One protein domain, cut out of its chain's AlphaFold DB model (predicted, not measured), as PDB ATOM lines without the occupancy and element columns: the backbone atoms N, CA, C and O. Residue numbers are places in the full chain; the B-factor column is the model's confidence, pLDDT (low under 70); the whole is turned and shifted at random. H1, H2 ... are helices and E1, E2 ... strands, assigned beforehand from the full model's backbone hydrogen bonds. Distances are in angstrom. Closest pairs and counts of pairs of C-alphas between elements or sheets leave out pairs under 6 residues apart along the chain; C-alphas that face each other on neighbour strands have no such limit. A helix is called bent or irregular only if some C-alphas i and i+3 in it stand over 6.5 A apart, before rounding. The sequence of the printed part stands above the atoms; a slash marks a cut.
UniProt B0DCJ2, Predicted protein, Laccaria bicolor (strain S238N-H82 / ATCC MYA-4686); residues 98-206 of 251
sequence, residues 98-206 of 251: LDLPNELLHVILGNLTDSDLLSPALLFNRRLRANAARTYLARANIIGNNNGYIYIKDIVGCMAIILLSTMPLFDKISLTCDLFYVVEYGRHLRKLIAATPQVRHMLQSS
ATOM      1  N   LEU A  98     146.375  19.918 160.716       83.31
ATOM      2  CA  LEU A  98     146.192  21.336 161.019       83.31
ATOM      3  C   LEU A  98     145.159  21.579 162.115       83.31
ATOM      4  O   LEU A  98     145.231  22.626 162.761       83.31
ATOM      5  N   ASP A  99     144.262  20.621 162.339       89.31
ATOM      6  CA  ASP A  99     143.201  20.703 163.344       89.31
ATOM      7  C   ASP A  99     143.649  20.204 164.728       89.31
ATOM      8  O   ASP A  99     142.996  20.490 165.731       89.31
ATOM      9  N   LEU A 100     144.799  19.520 164.827       89.94
ATOM     10  CA  LEU A 100     145.318  19.068 166.122       89.94
ATOM     11  C   LEU A 100     145.653  20.245 167.053       89.94
ATOM     12  O   LEU A 100     146.155  21.273 166.591       89.94
ATOM     13  N   PRO A 101     145.475  20.094 168.376       93.00
ATOM     14  CA  PRO A 101     146.086  20.954 169.389       93.00
ATOM     15  C   PRO A 101     147.615  21.038 169.239       93.00
ATOM     16  O   PRO A 101     148.254  20.109 168.736       93.00
ATOM     17  N   ASN A 102     148.221  22.152 169.670       90.12
ATOM     18  CA  ASN A 102     149.670  22.363 169.517       90.12
ATOM     19  C   ASN A 102     150.483  21.317 170.290       90.12
ATOM     20  O   ASN A 102     151.557  20.925 169.848       90.12
ATOM     21  N   GLU A 103     149.956  20.842 171.412       90.88
ATOM     22  CA  GLU A 103     150.566  19.850 172.289       90.88
ATOM     23  C   GLU A 103     150.737  18.522 171.548       90.88
ATOM     24  O   GLU A 103     151.838  17.978 171.486       90.88
ATOM     25  N   LEU A 104     149.669  18.040 170.904       93.62
ATOM     26  CA  LEU A 104     149.710  16.810 170.112       93.62
ATOM     27  C   LEU A 104     150.581  16.978 168.867       93.62
ATOM     28  O   LEU A 104     151.347  16.078 168.522       93.62
ATOM     29  N   LEU A 105     150.520  18.147 168.227       92.00
ATOM     30  CA  LEU A 105     151.377  18.448 167.086       92.00
ATOM     31  C   LEU A 105     152.864  18.414 167.477       92.00
ATOM     32  O   LEU A 105     153.670  17.850 166.742       92.00
ATOM     33  N   HIS A 106     153.233  18.951 168.641       89.50
ATOM     34  CA  HIS A 106     154.602  18.876 169.151       89.50
ATOM     35  C   HIS A 106     155.042  17.448 169.467       89.50
ATOM     36  O   HIS A 106     156.190  17.118 169.189       89.50
ATOM     37  N   VAL A 107     154.158  16.591 169.988       92.94
ATOM     38  CA  VAL A 107     154.472  15.168 170.209       92.94
ATOM     39  C   VAL A 107     154.765  14.465 168.882       92.94
ATOM     40  O   VAL A 107     155.760  13.755 168.772       92.94
ATOM     41  N   ILE A 108     153.948  14.708 167.852       92.94
ATOM     42  CA  ILE A 108     154.151  14.125 166.517       92.94
ATOM     43  C   ILE A 108     155.477  14.608 165.920       92.94
ATOM     44  O   ILE A 108     156.309  13.794 165.523       92.94
ATOM     45  N   LEU A 109     155.703  15.925 165.900       92.38
ATOM     46  CA  LEU A 109     156.940  16.524 165.388       92.38
ATOM     47  C   LEU A 109     158.168  16.075 166.197       92.38
ATOM     48  O   LEU A 109     159.244  15.876 165.637       92.38
ATOM     49  N   GLY A 110     158.006  15.863 167.502       91.88
ATOM     50  CA  GLY A 110     159.043  15.380 168.409       91.88
ATOM     51  C   GLY A 110     159.578  13.991 168.059       91.88
ATOM     52  O   GLY A 110     160.724  13.702 168.400       91.88
ATOM     53  N   ASN A 111     158.813  13.189 167.314       94.38
ATOM     54  CA  ASN A 111     159.212  11.858 166.848       94.38
ATOM     55  C   ASN A 111     159.819  11.850 165.433       94.38
ATOM     56  O   ASN A 111     160.327  10.820 164.997       94.38
ATOM     57  N   LEU A 112     159.771  12.969 164.704       91.81
ATOM     58  CA  LEU A 112     160.345  13.075 163.359       91.81
ATOM     59  C   LEU A 112     161.859  13.264 163.410       91.81
ATOM     60  O   LEU A 112     162.368  13.848 164.366       91.81
ATOM     61  N   THR A 113     162.580  12.847 162.368       93.56
ATOM     62  CA  THR A 113     164.017  13.139 162.235       93.56
ATOM     63  C   THR A 113     164.262  14.620 161.929       93.56
ATOM     64  O   THR A 113     163.351  15.356 161.549       93.56
ATOM     65  N   ASP A 114     165.501  15.086 162.078       89.69
ATOM     66  CA  ASP A 114     165.846  16.483 161.789       89.69
ATOM     67  C   ASP A 114     165.646  16.838 160.310       89.69
ATOM     68  O   ASP A 114     165.140  17.918 160.001       89.69
ATOM     69  N   SER A 115     165.956  15.917 159.391       88.56
ATOM     70  CA  SER A 115     165.668  16.082 157.962       88.56
ATOM     71  C   SER A 115     164.167  16.174 157.687       88.56
ATOM     72  O   SER A 115     163.735  17.018 156.898       88.56
ATOM     73  N   ASP A 116     163.365  15.368 158.386       90.25
ATOM     74  CA  ASP A 116     161.910  15.352 158.225       90.25
ATOM     75  C   ASP A 116     161.238  16.572 158.850       90.25
ATOM     76  O   ASP A 116     160.138  16.925 158.440       90.25
ATOM     77  N   LEU A 117     161.880  17.243 159.813       88.88
ATOM     78  CA  LEU A 117     161.408  18.507 160.383       88.88
ATOM     79  C   LEU A 117     161.670  19.703 159.466       88.88
ATOM     80  O   LEU A 117     160.895  20.662 159.469       88.88
ATOM     81  N   LEU A 118     162.735  19.656 158.664       86.50
ATOM     82  CA  LEU A 118     163.088  20.752 157.763       86.50
ATOM     83  C   LEU A 118     162.075  20.915 156.626       86.50
ATOM     84  O   LEU A 118     161.717  22.042 156.296       86.50
ATOM     85  N   SER A 119     161.560  19.816 156.070       86.31
ATOM     86  CA  SER A 119     160.527  19.861 155.025       86.31
ATOM     87  C   SER A 119     159.277  20.666 155.453       86.31
ATOM     88  O   SER A 119     158.988  21.695 154.833       86.31
ATOM     89  N   PRO A 120     158.572  20.332 156.555       80.50
ATOM     90  CA  PRO A 120     157.426  21.095 157.042       80.50
ATOM     91  C   PRO A 120     157.792  22.482 157.572       80.50
ATOM     92  O   PRO A 120     156.974  23.397 157.468       80.50
ATOM     93  N   ALA A 121     159.019  22.683 158.062       76.69
ATOM     94  CA  ALA A 121     159.531  24.007 158.419       76.69
ATOM     95  C   ALA A 121     159.767  24.925 157.198       76.69
ATOM     96  O   ALA A 121     159.974  26.129 157.360       76.69
ATOM     97  N   LEU A 122     159.674  24.392 155.977       77.12
ATOM     98  CA  LEU A 122     159.716  25.151 154.726       77.12
ATOM     99  C   LEU A 122     158.354  25.176 153.994       77.12
ATOM    100  O   LEU A 122     158.132  26.044 153.148       77.12
ATOM    101  N   LEU A 123     157.400  24.303 154.355       77.69
ATOM    102  CA  LEU A 123     156.045  24.249 153.776       77.69
ATOM    103  C   LEU A 123     155.201  25.499 154.069       77.69
ATOM    104  O   LEU A 123     155.464  26.247 155.004       77.69
ATOM    105  N   PHE A 124     154.151  25.739 153.274       64.88
ATOM    106  CA  PHE A 124     153.339  26.968 153.306       64.88
ATOM    107  C   PHE A 124     152.485  27.178 154.562       64.88
ATOM    108  O   PHE A 124     152.120  28.318 154.857       64.88
ATOM    109  N   ASN A 125     152.156  26.127 155.318       86.62
ATOM    110  CA  ASN A 125     151.279  26.302 156.470       86.62
ATOM    111  C   ASN A 125     152.015  26.997 157.622       86.62
ATOM    112  O   ASN A 125     152.917  26.430 158.229       86.62
ATOM    113  N   ARG A 126     151.578  28.216 157.953       85.38
ATOM    114  CA  ARG A 126     152.194  29.062 158.983       85.38
ATOM    115  C   ARG A 126     152.309  28.360 160.342       85.38
ATOM    116  O   ARG A 126     153.336  28.478 160.998       85.38
ATOM    117  N   ARG A 127     151.271  27.635 160.764       87.81
ATOM    118  CA  ARG A 127     151.222  26.969 162.072       87.81
ATOM    119  C   ARG A 127     152.168  25.772 162.119       87.81
ATOM    120  O   ARG A 127     152.990  25.681 163.026       87.81
ATOM    121  N   LEU A 128     152.081  24.887 161.126       88.06
ATOM    122  CA  LEU A 128     152.953  23.716 161.023       88.06
ATOM    123  C   LEU A 128     154.420  24.137 160.903       88.06
ATOM    124  O   LEU A 128     155.271  23.604 161.609       88.06
ATOM    125  N   ARG A 129     154.690  25.154 160.080       88.38
ATOM    126  CA  ARG A 129     156.021  25.730 159.898       88.38
ATOM    127  C   ARG A 129     156.604  26.226 161.218       88.38
ATOM    128  O   ARG A 129     157.736  25.884 161.549       88.38
ATOM    129  N   ALA A 130     155.824  26.985 161.991       88.06
ATOM    130  CA  ALA A 130     156.277  27.530 163.266       88.06
ATOM    131  C   ALA A 130     156.595  26.426 164.280       88.06
ATOM    132  O   ALA A 130     157.640  26.458 164.931       88.06
ATOM    133  N   ASN A 131     155.719  25.425 164.381       90.25
ATOM    134  CA  ASN A 131     155.896  24.324 165.320       90.25
ATOM    135  C   ASN A 131     157.050  23.396 164.916       90.25
ATOM    136  O   ASN A 131     157.827  22.991 165.782       90.25
ATOM    137  N   ALA A 132     157.225  23.118 163.622       91.06
ATOM    138  CA  ALA A 132     158.350  22.338 163.109       91.06
ATOM    139  C   ALA A 132     159.683  23.061 163.341       91.06
ATOM    140  O   ALA A 132     160.602  22.477 163.912       91.06
ATOM    141  N   ALA A 133     159.761  24.356 163.008       89.81
ATOM    142  CA  ALA A 133     160.952  25.165 163.242       89.81
ATOM    143  C   ALA A 133     161.304  25.251 164.735       89.81
ATOM    144  O   ALA A 133     162.459  25.068 165.108       89.81
ATOM    145  N   ARG A 134     160.312  25.466 165.611       88.31
ATOM    146  CA  ARG A 134     160.523  25.495 167.066       88.31
ATOM    147  C   ARG A 134     161.039  24.158 167.594       88.31
ATOM    148  O   ARG A 134     161.971  24.149 168.392       88.31
ATOM    149  N   THR A 135     160.459  23.050 167.134       91.12
ATOM    150  CA  THR A 135     160.863  21.692 167.538       91.12
ATOM    151  C   THR A 135     162.292  21.396 167.086       91.12
ATOM    152  O   THR A 135     163.103  20.947 167.892       91.12
ATOM    153  N   TYR A 136     162.630  21.734 165.838       91.56
ATOM    154  CA  TYR A 136     163.985  21.599 165.301       91.56
ATOM    155  C   TYR A 136     165.005  22.418 166.102       91.56
ATOM    156  O   TYR A 136     166.001  21.878 166.572       91.56
ATOM    157  N   LEU A 137     164.737  23.709 166.321       89.19
ATOM    158  CA  LEU A 137     165.640  24.596 167.060       89.19
ATOM    159  C   LEU A 137     165.846  24.139 168.510       89.19
ATOM    160  O   LEU A 137     166.951  24.261 169.038       89.19
ATOM    161  N   ALA A 138     164.789  23.643 169.162       89.31
ATOM    162  CA  ALA A 138     164.869  23.132 170.527       89.31
ATOM    163  C   ALA A 138     165.700  21.846 170.585       89.31
ATOM    164  O   ALA A 138     166.575  21.720 171.440       89.31
ATOM    165  N   ARG A 139     165.478  20.916 169.649       90.00
ATOM    166  CA  ARG A 139     166.217  19.651 169.591       90.00
ATOM    167  C   ARG A 139     167.688  19.851 169.245       90.00
ATOM    168  O   ARG A 139     168.544  19.244 169.876       90.00
ATOM    169  N   ALA A 140     167.984  20.762 168.322       88.31
ATOM    170  CA  ALA A 140     169.347  21.167 168.002       88.31
ATOM    171  C   ALA A 140     170.037  21.919 169.160       88.31
ATOM    172  O   ALA A 140     171.185  22.333 169.021       88.31
ATOM    173  N   ASN A 141     169.345  22.121 170.292       87.50
ATOM    174  CA  ASN A 141     169.823  22.865 171.453       87.50
ATOM    175  C   ASN A 141     170.257  24.295 171.085       87.50
ATOM    176  O   ASN A 141     171.132  24.873 171.724       87.50
ATOM    177  N   ILE A 142     169.647  24.866 170.042       85.00
ATOM    178  CA  ILE A 142     169.928  26.221 169.565       85.00
ATOM    179  C   ILE A 142     169.115  27.216 170.374       85.00
ATOM    180  O   ILE A 142     169.632  28.264 170.738       85.00
ATOM    181  N   ILE A 143     167.860  26.889 170.682       85.62
ATOM    182  CA  ILE A 143     167.037  27.705 171.573       85.62
ATOM    183  C   ILE A 143     166.965  27.068 172.956       85.62
ATOM    184  O   ILE A 143     166.673  25.882 173.100       85.62
ATOM    185  N   GLY A 144     167.208  27.872 173.984       78.38
ATOM    186  CA  GLY A 144     166.880  27.533 175.361       78.38
ATOM    187  C   GLY A 144     165.703  28.369 175.842       78.38
ATOM    188  O   GLY A 144     165.536  29.514 175.425       78.38
ATOM    189  N   ASN A 145     164.885  27.802 176.725       75.56
ATOM    190  CA  ASN A 145     163.855  28.544 177.443       75.56
ATOM    191  C   ASN A 145     164.321  28.735 178.886       75.56
ATOM    192  O   ASN A 145     164.542  27.749 179.589       75.56
ATOM    193  N   ASN A 146     164.505  29.982 179.314       74.25
ATOM    194  CA  ASN A 146     164.779  30.313 180.708       74.25
ATOM    195  C   ASN A 146     163.870  31.473 181.124       74.25
ATOM    196  O   ASN A 146     163.881  32.527 180.490       74.25
ATOM    197  N   ASN A 147     163.058  31.265 182.161       76.00
ATOM    198  CA  ASN A 147     162.113  32.257 182.691       76.00
ATOM    199  C   ASN A 147     161.151  32.855 181.643       76.00
ATOM    200  O   ASN A 147     160.806  34.030 181.712       76.00
ATOM    201  N   GLY A 148     160.738  32.065 180.647       67.81
ATOM    202  CA  GLY A 148     159.858  32.526 179.564       67.81
ATOM    203  C   GLY A 148     160.568  33.325 178.466       67.81
ATOM    204  O   GLY A 148     159.933  33.697 177.480       67.81
ATOM    205  N   TYR A 149     161.878  33.546 178.594       64.75
ATOM    206  CA  TYR A 149     162.710  34.136 177.554       64.75
ATOM    207  C   TYR A 149     163.382  33.047 176.732       64.75
ATOM    208  O   TYR A 149     163.874  32.042 177.255       64.75
ATOM    209  N   ILE A 150     163.418  33.276 175.422       68.31
ATOM    210  CA  ILE A 150     164.032  32.361 174.474       68.31
ATOM    211  C   ILE A 150     165.360  32.960 174.050       68.31
ATOM    212  O   ILE A 150     165.406  34.005 173.401       68.31
ATOM    213  N   TYR A 151     166.433  32.304 174.472       72.69
ATOM    214  CA  TYR A 151     167.795  32.690 174.140       72.69
ATOM    215  C   TYR A 151     168.357  31.723 173.109       72.69
ATOM    216  O   TYR A 151     168.028  30.534 173.105       72.69
ATOM    217  N   ILE A 152     169.196  32.254 172.230       74.00
ATOM    218  CA  ILE A 152     169.879  31.481 171.205       74.00
ATOM    219  C   ILE A 152     171.291  31.161 171.721       74.00
ATOM    220  O   ILE A 152     172.006  32.073 172.124       74.00
ATOM    221  N   LYS A 153     171.669  29.878 171.769       76.38
ATOM    222  CA  LYS A 153     172.963  29.402 172.289       76.38
ATOM    223  C   LYS A 153     174.102  29.583 171.271       76.38
ATOM    224  O   LYS A 153     173.856  29.606 170.068       76.38
ATOM    225  N   ASP A 154     175.333  29.661 171.793       59.22
ATOM    226  CA  ASP A 154     176.584  30.202 171.211       59.22
ATOM    227  C   ASP A 154     177.051  29.698 169.828       59.22
ATOM    228  O   ASP A 154     178.041  30.206 169.301       59.22
ATOM    229  N   ILE A 155     176.365  28.747 169.190       68.25
ATOM    230  CA  ILE A 155     176.673  28.321 167.819       68.25
ATOM    231  C   ILE A 155     175.366  28.067 167.076       68.25
ATOM    232  O   ILE A 155     174.688  27.057 167.264       68.25
ATOM    233  N   VAL A 156     175.013  29.001 166.202       68.81
ATOM    234  CA  VAL A 156     173.781  28.942 165.423       68.81
ATOM    235  C   VAL A 156     174.140  28.477 164.021       68.81
ATOM    236  O   VAL A 156     174.868  29.154 163.302       68.81
ATOM    237  N   GLY A 157     173.653  27.315 163.598       75.25
ATOM    238  CA  GLY A 157     173.831  26.880 162.211       75.25
ATOM    239  C   GLY A 157     173.091  27.798 161.229       75.25
ATOM    240  O   GLY A 157     172.083  28.413 161.580       75.25
ATOM    241  N   CYS A 158     173.537  27.848 159.971       77.38
ATOM    242  CA  CYS A 158     172.900  28.640 158.909       77.38
ATOM    243  C   CYS A 158     171.385  28.383 158.796       77.38
ATOM    244  O   CYS A 158     170.586  29.315 158.667       77.38
ATOM    245  N   MET A 159     170.980  27.118 158.934       77.88
ATOM    246  CA  MET A 159     169.585  26.687 158.877       77.88
ATOM    247  C   MET A 159     168.737  27.337 159.966       77.88
ATOM    248  O   MET A 159     167.604  27.731 159.702       77.88
ATOM    249  N   ALA A 160     169.282  27.532 161.166       80.88
ATOM    250  CA  ALA A 160     168.554  28.176 162.246       80.88
ATOM    251  C   ALA A 160     168.281  29.655 161.959       80.88
ATOM    252  O   ALA A 160     167.167  30.113 162.199       80.88
ATOM    253  N   ILE A 161     169.225  30.392 161.361       77.31
ATOM    254  CA  ILE A 161     168.965  31.779 160.938       77.31
ATOM    255  C   ILE A 161     167.904  31.814 159.848       77.31
ATOM    256  O   ILE A 161     167.024  32.669 159.875       77.31
ATOM    257  N   ILE A 162     167.984  30.911 158.870       79.62
ATOM    258  CA  ILE A 162     167.012  30.866 157.777       79.62
ATOM    259  C   ILE A 162     165.617  30.631 158.360       79.62
ATOM    260  O   ILE A 162     164.699  31.400 158.067       79.62
ATOM    261  N   LEU A 163     165.472  29.658 159.258       81.50
ATOM    262  CA  LEU A 163     164.220  29.372 159.957       81.50
ATOM    263  C   LEU A 163     163.720  30.566 160.780       81.50
ATOM    264  O   LEU A 163     162.569  30.971 160.629       81.50
ATOM    265  N   LEU A 164     164.584  31.195 161.577       78.62
ATOM    266  CA  LEU A 164     164.228  32.391 162.342       78.62
ATOM    267  C   LEU A 164     163.824  33.549 161.416       78.62
ATOM    268  O   LEU A 164     162.855  34.251 161.677       78.62
ATOM    269  N   SER A 165     164.535  33.758 160.306       73.31
ATOM    270  CA  SER A 165     164.295  34.878 159.384       73.31
ATOM    271  C   SER A 165     163.024  34.722 158.549       73.31
ATOM    272  O   SER A 165     162.499  35.708 158.031       73.31
ATOM    273  N   THR A 166     162.535  33.491 158.395       74.94
ATOM    274  CA  THR A 166     161.350  33.178 157.587       74.94
ATOM    275  C   THR A 166     160.061  33.185 158.401       74.94
ATOM    276  O   THR A 166     158.979  33.264 157.810       74.94
ATOM    277  N   MET A 167     160.147  33.148 159.734       72.81
ATOM    278  CA  MET A 167     158.990  33.200 160.618       72.81
ATOM    279  C   MET A 167     159.260  33.979 161.906       72.81
ATOM    280  O   MET A 167     160.216  33.669 162.612       72.81
ATOM    281  N   PRO A 168     158.354  34.888 162.309       69.75
ATOM    282  CA  PRO A 168     158.377  35.445 163.652       69.75
ATOM    283  C   PRO A 168     157.937  34.355 164.639       69.75
ATOM    284  O   PRO A 168     156.748  34.189 164.905       69.75
ATOM    285  N   LEU A 169     158.890  33.552 165.114       70.56
ATOM    286  CA  LEU A 169     158.646  32.525 166.130       70.56
ATOM    287  C   LEU A 169     158.505  33.135 167.528       70.56
ATOM    288  O   LEU A 169     157.842  32.554 168.387       70.56
ATOM    289  N   PHE A 170     159.136  34.293 167.742       69.06
ATOM    290  CA  PHE A 170     159.282  34.941 169.038       69.06
ATOM    291  C   PHE A 170     159.103  36.452 168.897       69.06
ATOM    292  O   PHE A 170     159.536  37.041 167.907       69.06
ATOM    293  N   ASP A 171     158.502  37.078 169.910       65.75
ATOM    294  CA  ASP A 171     158.308  38.532 169.942       65.75
ATOM    295  C   ASP A 171     159.611  39.283 170.225       65.75
ATOM    296  O   ASP A 171     159.826  40.390 169.730       65.75
ATOM    297  N   LYS A 172     160.496  38.657 171.008       63.53
ATOM    298  CA  LYS A 172     161.817  39.169 171.363       63.53
ATOM    299  C   LYS A 172     162.864  38.115 171.035       63.53
ATOM    300  O   LYS A 172     162.761  36.978 171.489       63.53
ATOM    301  N   ILE A 173     163.862  38.505 170.249       63.62
ATOM    302  CA  ILE A 173     165.002  37.663 169.883       63.62
ATOM    303  C   ILE A 173     166.262  38.444 170.227       63.62
ATOM    304  O   ILE A 173     166.465  39.543 169.714       63.62
ATOM    305  N   SER A 174     167.096  37.875 171.093       63.19
ATOM    306  CA  SER A 174     168.458  38.348 171.325       63.19
ATOM    307  C   SER A 174     169.413  37.370 170.650       63.19
ATOM    308  O   SER A 174     169.300  36.160 170.856       63.19
ATOM    309  N   LEU A 175     170.295  37.888 169.795       65.25
ATOM    310  CA  LEU A 175     171.280  37.095 169.071       65.25
ATOM    311  C   LEU A 175     172.673  37.641 169.374       65.25
ATOM    312  O   LEU A 175     173.005  38.755 168.974       65.25
ATOM    313  N   THR A 176     173.490  36.811 170.008       62.44
ATOM    314  CA  THR A 176     174.926  37.034 170.164       62.44
ATOM    315  C   THR A 176     175.635  36.234 169.080       62.44
ATOM    316  O   THR A 176     175.422  35.028 168.975       62.44
ATOM    317  N   CYS A 177     176.412  36.892 168.218       65.12
ATOM    318  CA  CYS A 177     177.112  36.216 167.127       65.12
ATOM    319  C   CYS A 177     178.433  36.916 166.789       65.12
ATOM    320  O   CYS A 177     178.565  38.129 166.949       65.12
ATOM    321  N   ASP A 178     179.411  36.136 166.323       68.19
ATOM    322  CA  ASP A 178     180.717  36.647 165.901       68.19
ATOM    323  C   ASP A 178     180.593  37.530 164.640       68.19
ATOM    324  O   ASP A 178     179.656  37.399 163.850       68.19
ATOM    325  N   LEU A 179     181.557  38.421 164.410       68.38
ATOM    326  CA  LEU A 179     181.593  39.324 163.259       68.38
ATOM    327  C   LEU A 179     181.540  38.557 161.929       68.38
ATOM    328  O   LEU A 179     180.831  38.969 161.011       68.38
ATOM    329  N   PHE A 180     182.222  37.411 161.847       68.06
ATOM    330  CA  PHE A 180     182.159  36.514 160.687       68.06
ATOM    331  C   PHE A 180     180.723  36.101 160.357       68.06
ATOM    332  O   PHE A 180     180.319  36.092 159.196       68.06
ATOM    333  N   TYR A 181     179.921  35.866 161.392       67.25
ATOM    334  CA  TYR A 181     178.521  35.498 161.270       67.25
ATOM    335  C   TYR A 181     177.673  36.625 160.674       67.25
ATOM    336  O   TYR A 181     176.797  36.394 159.838       67.25
ATOM    337  N   VAL A 182     177.951  37.868 161.071       71.38
ATOM    338  CA  VAL A 182     177.273  39.055 160.532       71.38
ATOM    339  C   VAL A 182     177.629  39.265 159.062       71.38
ATOM    340  O   VAL A 182     176.753  39.609 158.266       71.38
ATOM    341  N   VAL A 183     178.891  39.044 158.689       71.75
ATOM    342  CA  VAL A 183     179.350  39.171 157.299       71.75
ATOM    343  C   VAL A 183     178.689  38.114 156.415       71.75
ATOM    344  O   VAL A 183     178.115  38.454 155.381       71.75
ATOM    345  N   GLU A 184     178.703  36.852 156.841       75.94
ATOM    346  CA  GLU A 184     178.181  35.731 156.057       75.94
ATOM    347  C   GLU A 184     176.644  35.753 155.962       75.94
ATOM    348  O   GLU A 184     176.069  35.575 154.885       75.94
ATOM    349  N   TYR A 185     175.955  36.064 157.065       74.75
ATOM    350  CA  TYR A 185     174.496  35.944 157.164       74.75
ATOM    351  C   TYR A 185     173.750  37.274 157.284       74.75
ATOM    352  O   TYR A 185     172.529  37.292 157.486       74.75
ATOM    353  N   GLY A 186     174.428  38.405 157.087       73.94
ATOM    354  CA  GLY A 186     173.864  39.743 157.283       73.94
ATOM    355  C   GLY A 186     172.562  39.995 156.518       73.94
ATOM    356  O   GLY A 186     171.670  40.685 157.013       73.94
ATOM    357  N   ARG A 187     172.380  39.392 155.334       78.94
ATOM    358  CA  ARG A 187     171.118  39.493 154.576       78.94
ATOM    359  C   ARG A 187     169.947  38.817 155.296       78.94
ATOM    360  O   ARG A 187     168.848  39.370 155.298       78.94
ATOM    361  N   HIS A 188     170.164  37.644 155.885       75.62
ATOM    362  CA  HIS A 188     169.139  36.916 156.636       75.62
ATOM    363  C   HIS A 188     168.847  37.590 157.971       75.62
ATOM    364  O   HIS A 188     167.681  37.721 158.333       75.62
ATOM    365  N   LEU A 189     169.875  38.123 158.636       74.00
ATOM    366  CA  LEU A 189     169.714  38.925 159.849       74.00
ATOM    367  C   LEU A 189     168.884  40.185 159.586       74.00
ATOM    368  O   LEU A 189     167.944  40.464 160.321       74.00
ATOM    369  N   ARG A 190     169.129  40.904 158.483       75.56
ATOM    370  CA  ARG A 190     168.287  42.050 158.093       75.56
ATOM    371  C   ARG A 190     166.835  41.650 157.828       75.56
ATOM    372  O   ARG A 190     165.925  42.367 158.235       75.56
ATOM    373  N   LYS A 191     166.603  40.507 157.172       76.56
ATOM    374  CA  LYS A 191     165.244  39.972 156.962       76.56
ATOM    375  C   LYS A 191     164.566  39.617 158.284       76.56
ATOM    376  O   LYS A 191     163.407  39.972 158.464       76.56
ATOM    377  N   LEU A 192     165.294  38.981 159.200       71.25
ATOM    378  CA  LEU A 192     164.829  38.659 160.547       71.25
ATOM    379  C   LEU A 192     164.410  39.928 161.298       71.25
ATOM    380  O   LEU A 192     163.280  40.018 161.767       71.25
ATOM    381  N   ILE A 193     165.274  40.944 161.315       70.69
ATOM    382  CA  ILE A 193     165.019  42.255 161.930       70.69
ATOM    383  C   ILE A 193     163.754  42.903 161.340       70.69
ATOM    384  O   ILE A 193     162.902  43.381 162.083       70.69
ATOM    385  N   ALA A 194     163.587  42.880 160.015       70.25
ATOM    386  CA  ALA A 194     162.410  43.447 159.349       70.25
ATOM    387  C   ALA A 194     161.116  42.637 159.579       70.25
ATOM    388  O   ALA A 194     160.004  43.177 159.474       70.25
ATOM    389  N   ALA A 195     161.238  41.337 159.856       66.12
ATOM    390  CA  ALA A 195     160.119  40.442 160.124       66.12
ATOM    391  C   ALA A 195     159.554  40.617 161.544       66.12
ATOM    392  O   ALA A 195     158.352  40.410 161.729       66.12
ATOM    393  N   THR A 196     160.370  41.046 162.511       64.88
ATOM    394  CA  THR A 196     159.949  41.257 163.904       64.88
ATOM    395  C   THR A 196     159.044  42.498 164.019       64.88
ATOM    396  O   THR A 196     159.507  43.616 163.782       64.88
ATOM    397  N   PRO A 197     157.757  42.356 164.399       58.78
ATOM    398  CA  PRO A 197     156.782  43.455 164.375       58.78
ATOM    399  C   PRO A 197     157.173  44.650 165.250       58.78
ATOM    400  O   PRO A 197     157.002  45.795 164.836       58.78
ATOM    401  N   GLN A 198     157.746  44.389 166.430       53.06
ATOM    402  CA  GLN A 198     158.218  45.441 167.334       53.06
ATOM    403  C   GLN A 198     159.360  46.244 166.711       53.06
ATOM    404  O   GLN A 198     159.349  47.470 166.749       53.06
ATOM    405  N   VAL A 199     160.306  45.566 166.059       47.09
ATOM    406  CA  VAL A 199     161.430  46.225 165.388       47.09
ATOM    407  C   VAL A 199     160.960  46.988 164.157       47.09
ATOM    408  O   VAL A 199     161.443  48.084 163.911       47.09
ATOM    409  N   ARG A 200     159.967  46.478 163.423       48.56
ATOM    410  CA  ARG A 200     159.342  47.211 162.317       48.56
ATOM    411  C   ARG A 200     158.692  48.506 162.795       48.56
ATOM    412  O   ARG A 200     158.899  49.537 162.169       48.56
ATOM    413  N   HIS A 201     157.952  48.460 163.901       48.38
ATOM    414  CA  HIS A 201     157.319  49.648 164.467       48.38
ATOM    415  C   HIS A 201     158.365  50.650 164.975       48.38
ATOM    416  O   HIS A 201     158.204  51.853 164.775       48.38
ATOM    417  N   MET A 202     159.472  50.167 165.554       40.09
ATOM    418  CA  MET A 202     160.595  51.027 165.927       40.09
ATOM    419  C   MET A 202     161.280  51.635 164.699       40.09
ATOM    420  O   MET A 202     161.349  52.851 164.622       40.09
ATOM    421  N   LEU A 203     161.681  50.838 163.704       44.75
ATOM    422  CA  LEU A 203     162.322  51.297 162.461       44.75
ATOM    423  C   LEU A 203     161.455  52.276 161.659       44.75
ATOM    424  O   LEU A 203     161.983  53.172 161.013       44.75
ATOM    425  N   GLN A 204     160.131  52.119 161.688       46.16
ATOM    426  CA  GLN A 204     159.205  53.059 161.051       46.16
ATOM    427  C   GLN A 204     159.052  54.355 161.855       46.16
ATOM    428  O   GLN A 204     158.855  55.412 161.266       46.16
ATOM    429  N   SER A 205     159.170  54.290 163.186       42.28
ATOM    430  CA  SER A 205     159.161  55.473 164.057       42.28
ATOM    431  C   SER A 205     160.515  56.193 164.133       42.28
ATOM    432  O   SER A 205     160.566  57.376 164.461       42.28
ATOM    433  N   SER A 206     161.606  55.501 163.806       39.31
ATOM    434  CA  SER A 206     162.970  56.016 163.787       39.31
ATOM    435  C   SER A 206     163.589  55.766 162.412       39.31
ATOM    436  O   SER A 206     164.290  54.777 162.201       39.31
TER     437      SER A 206
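Overview. This is residues 98 to 206 of the 251 residues of the protein "Predicted protein" of Laccaria bicolor (strain S238N-H82 / ATCC MYA-4686) (UniProt B0DCJ2). Helices H3, H4 and H5 make a row side by side, with H2 folded against H3 as a helical hairpin and H1 crossing H3 at one end. At the other end H6 turns off from H5 at a corner, and E1 and E2 form a small strand hairpin after H3. The printed part has 109 residues, in the order H1 H2 H3 E1 E2 H4 H5 H6, and is mostly helix, its two-strand sheet E1 - E2 antiparallel. It is compact, with a radius of gyration of the C-alphas of 14.3 A and spans of 41 by 30 by 29 A.

Along the chain. H1, residues 102 to 110, begins at C-alpha 102 (149.670, 22.363, 169.517). H2 holds residues 114 to 122 and H3 126 to 139, 19.9 A long. E1 is 143 to 146, E2 149 to 152, H4 158 to 166. H5, 179 to 195, is 21.7 A long and irregular: C-alphas 184 and 187 are 8.1 A apart, with a kink of 80 degrees near residue 186. H6, 197 to 205, ends at C-alpha 205 (159.161, 55.473, 164.057).

Arrangement. H3 is the hub. Its residues 131 to 135 touch H1, closest C-alphas Leu 109 and Ala 132, 6.4 A, at a steep tilt of 52 degrees. H2 touches H3, C-alphas of Ala 121 and Arg 129 4.2 A apart. Residues 133 to 137 of H3 only just touch H4, with 3 pairs of C-alphas within 8 A, closest Ala 133 and Leu 163, 6.3 A. H4 touches H5, C-alphas of Ser 165 and Leu 192 4.0 A apart, at a shallow tilt of 20 degrees. With residues 193 to 194, H5 only just touches H6, only at the corner, with 3 pairs, closest C-alphas Ala 194 and Arg 200, 5.7 A. Between E1 and E2, N 144 and O 151 are 2.9 A apart, within hydrogen-bond range. Every O i to N i+4 pair is within range in H1, H3, H4 and H6, but 3 of 5 in H2 and 11 of 13 in H5.

Size, cuts and confidence. The C-alphas of Asn 111 and Ser 206, the two farthest apart, are 44.4 A apart. The printed part has no cut; the link H4 to H5 is long, the others tight. Mean pLDDT of the printed part is 76.3; residues 170 to 181 and 195 to 206 are among those under 70.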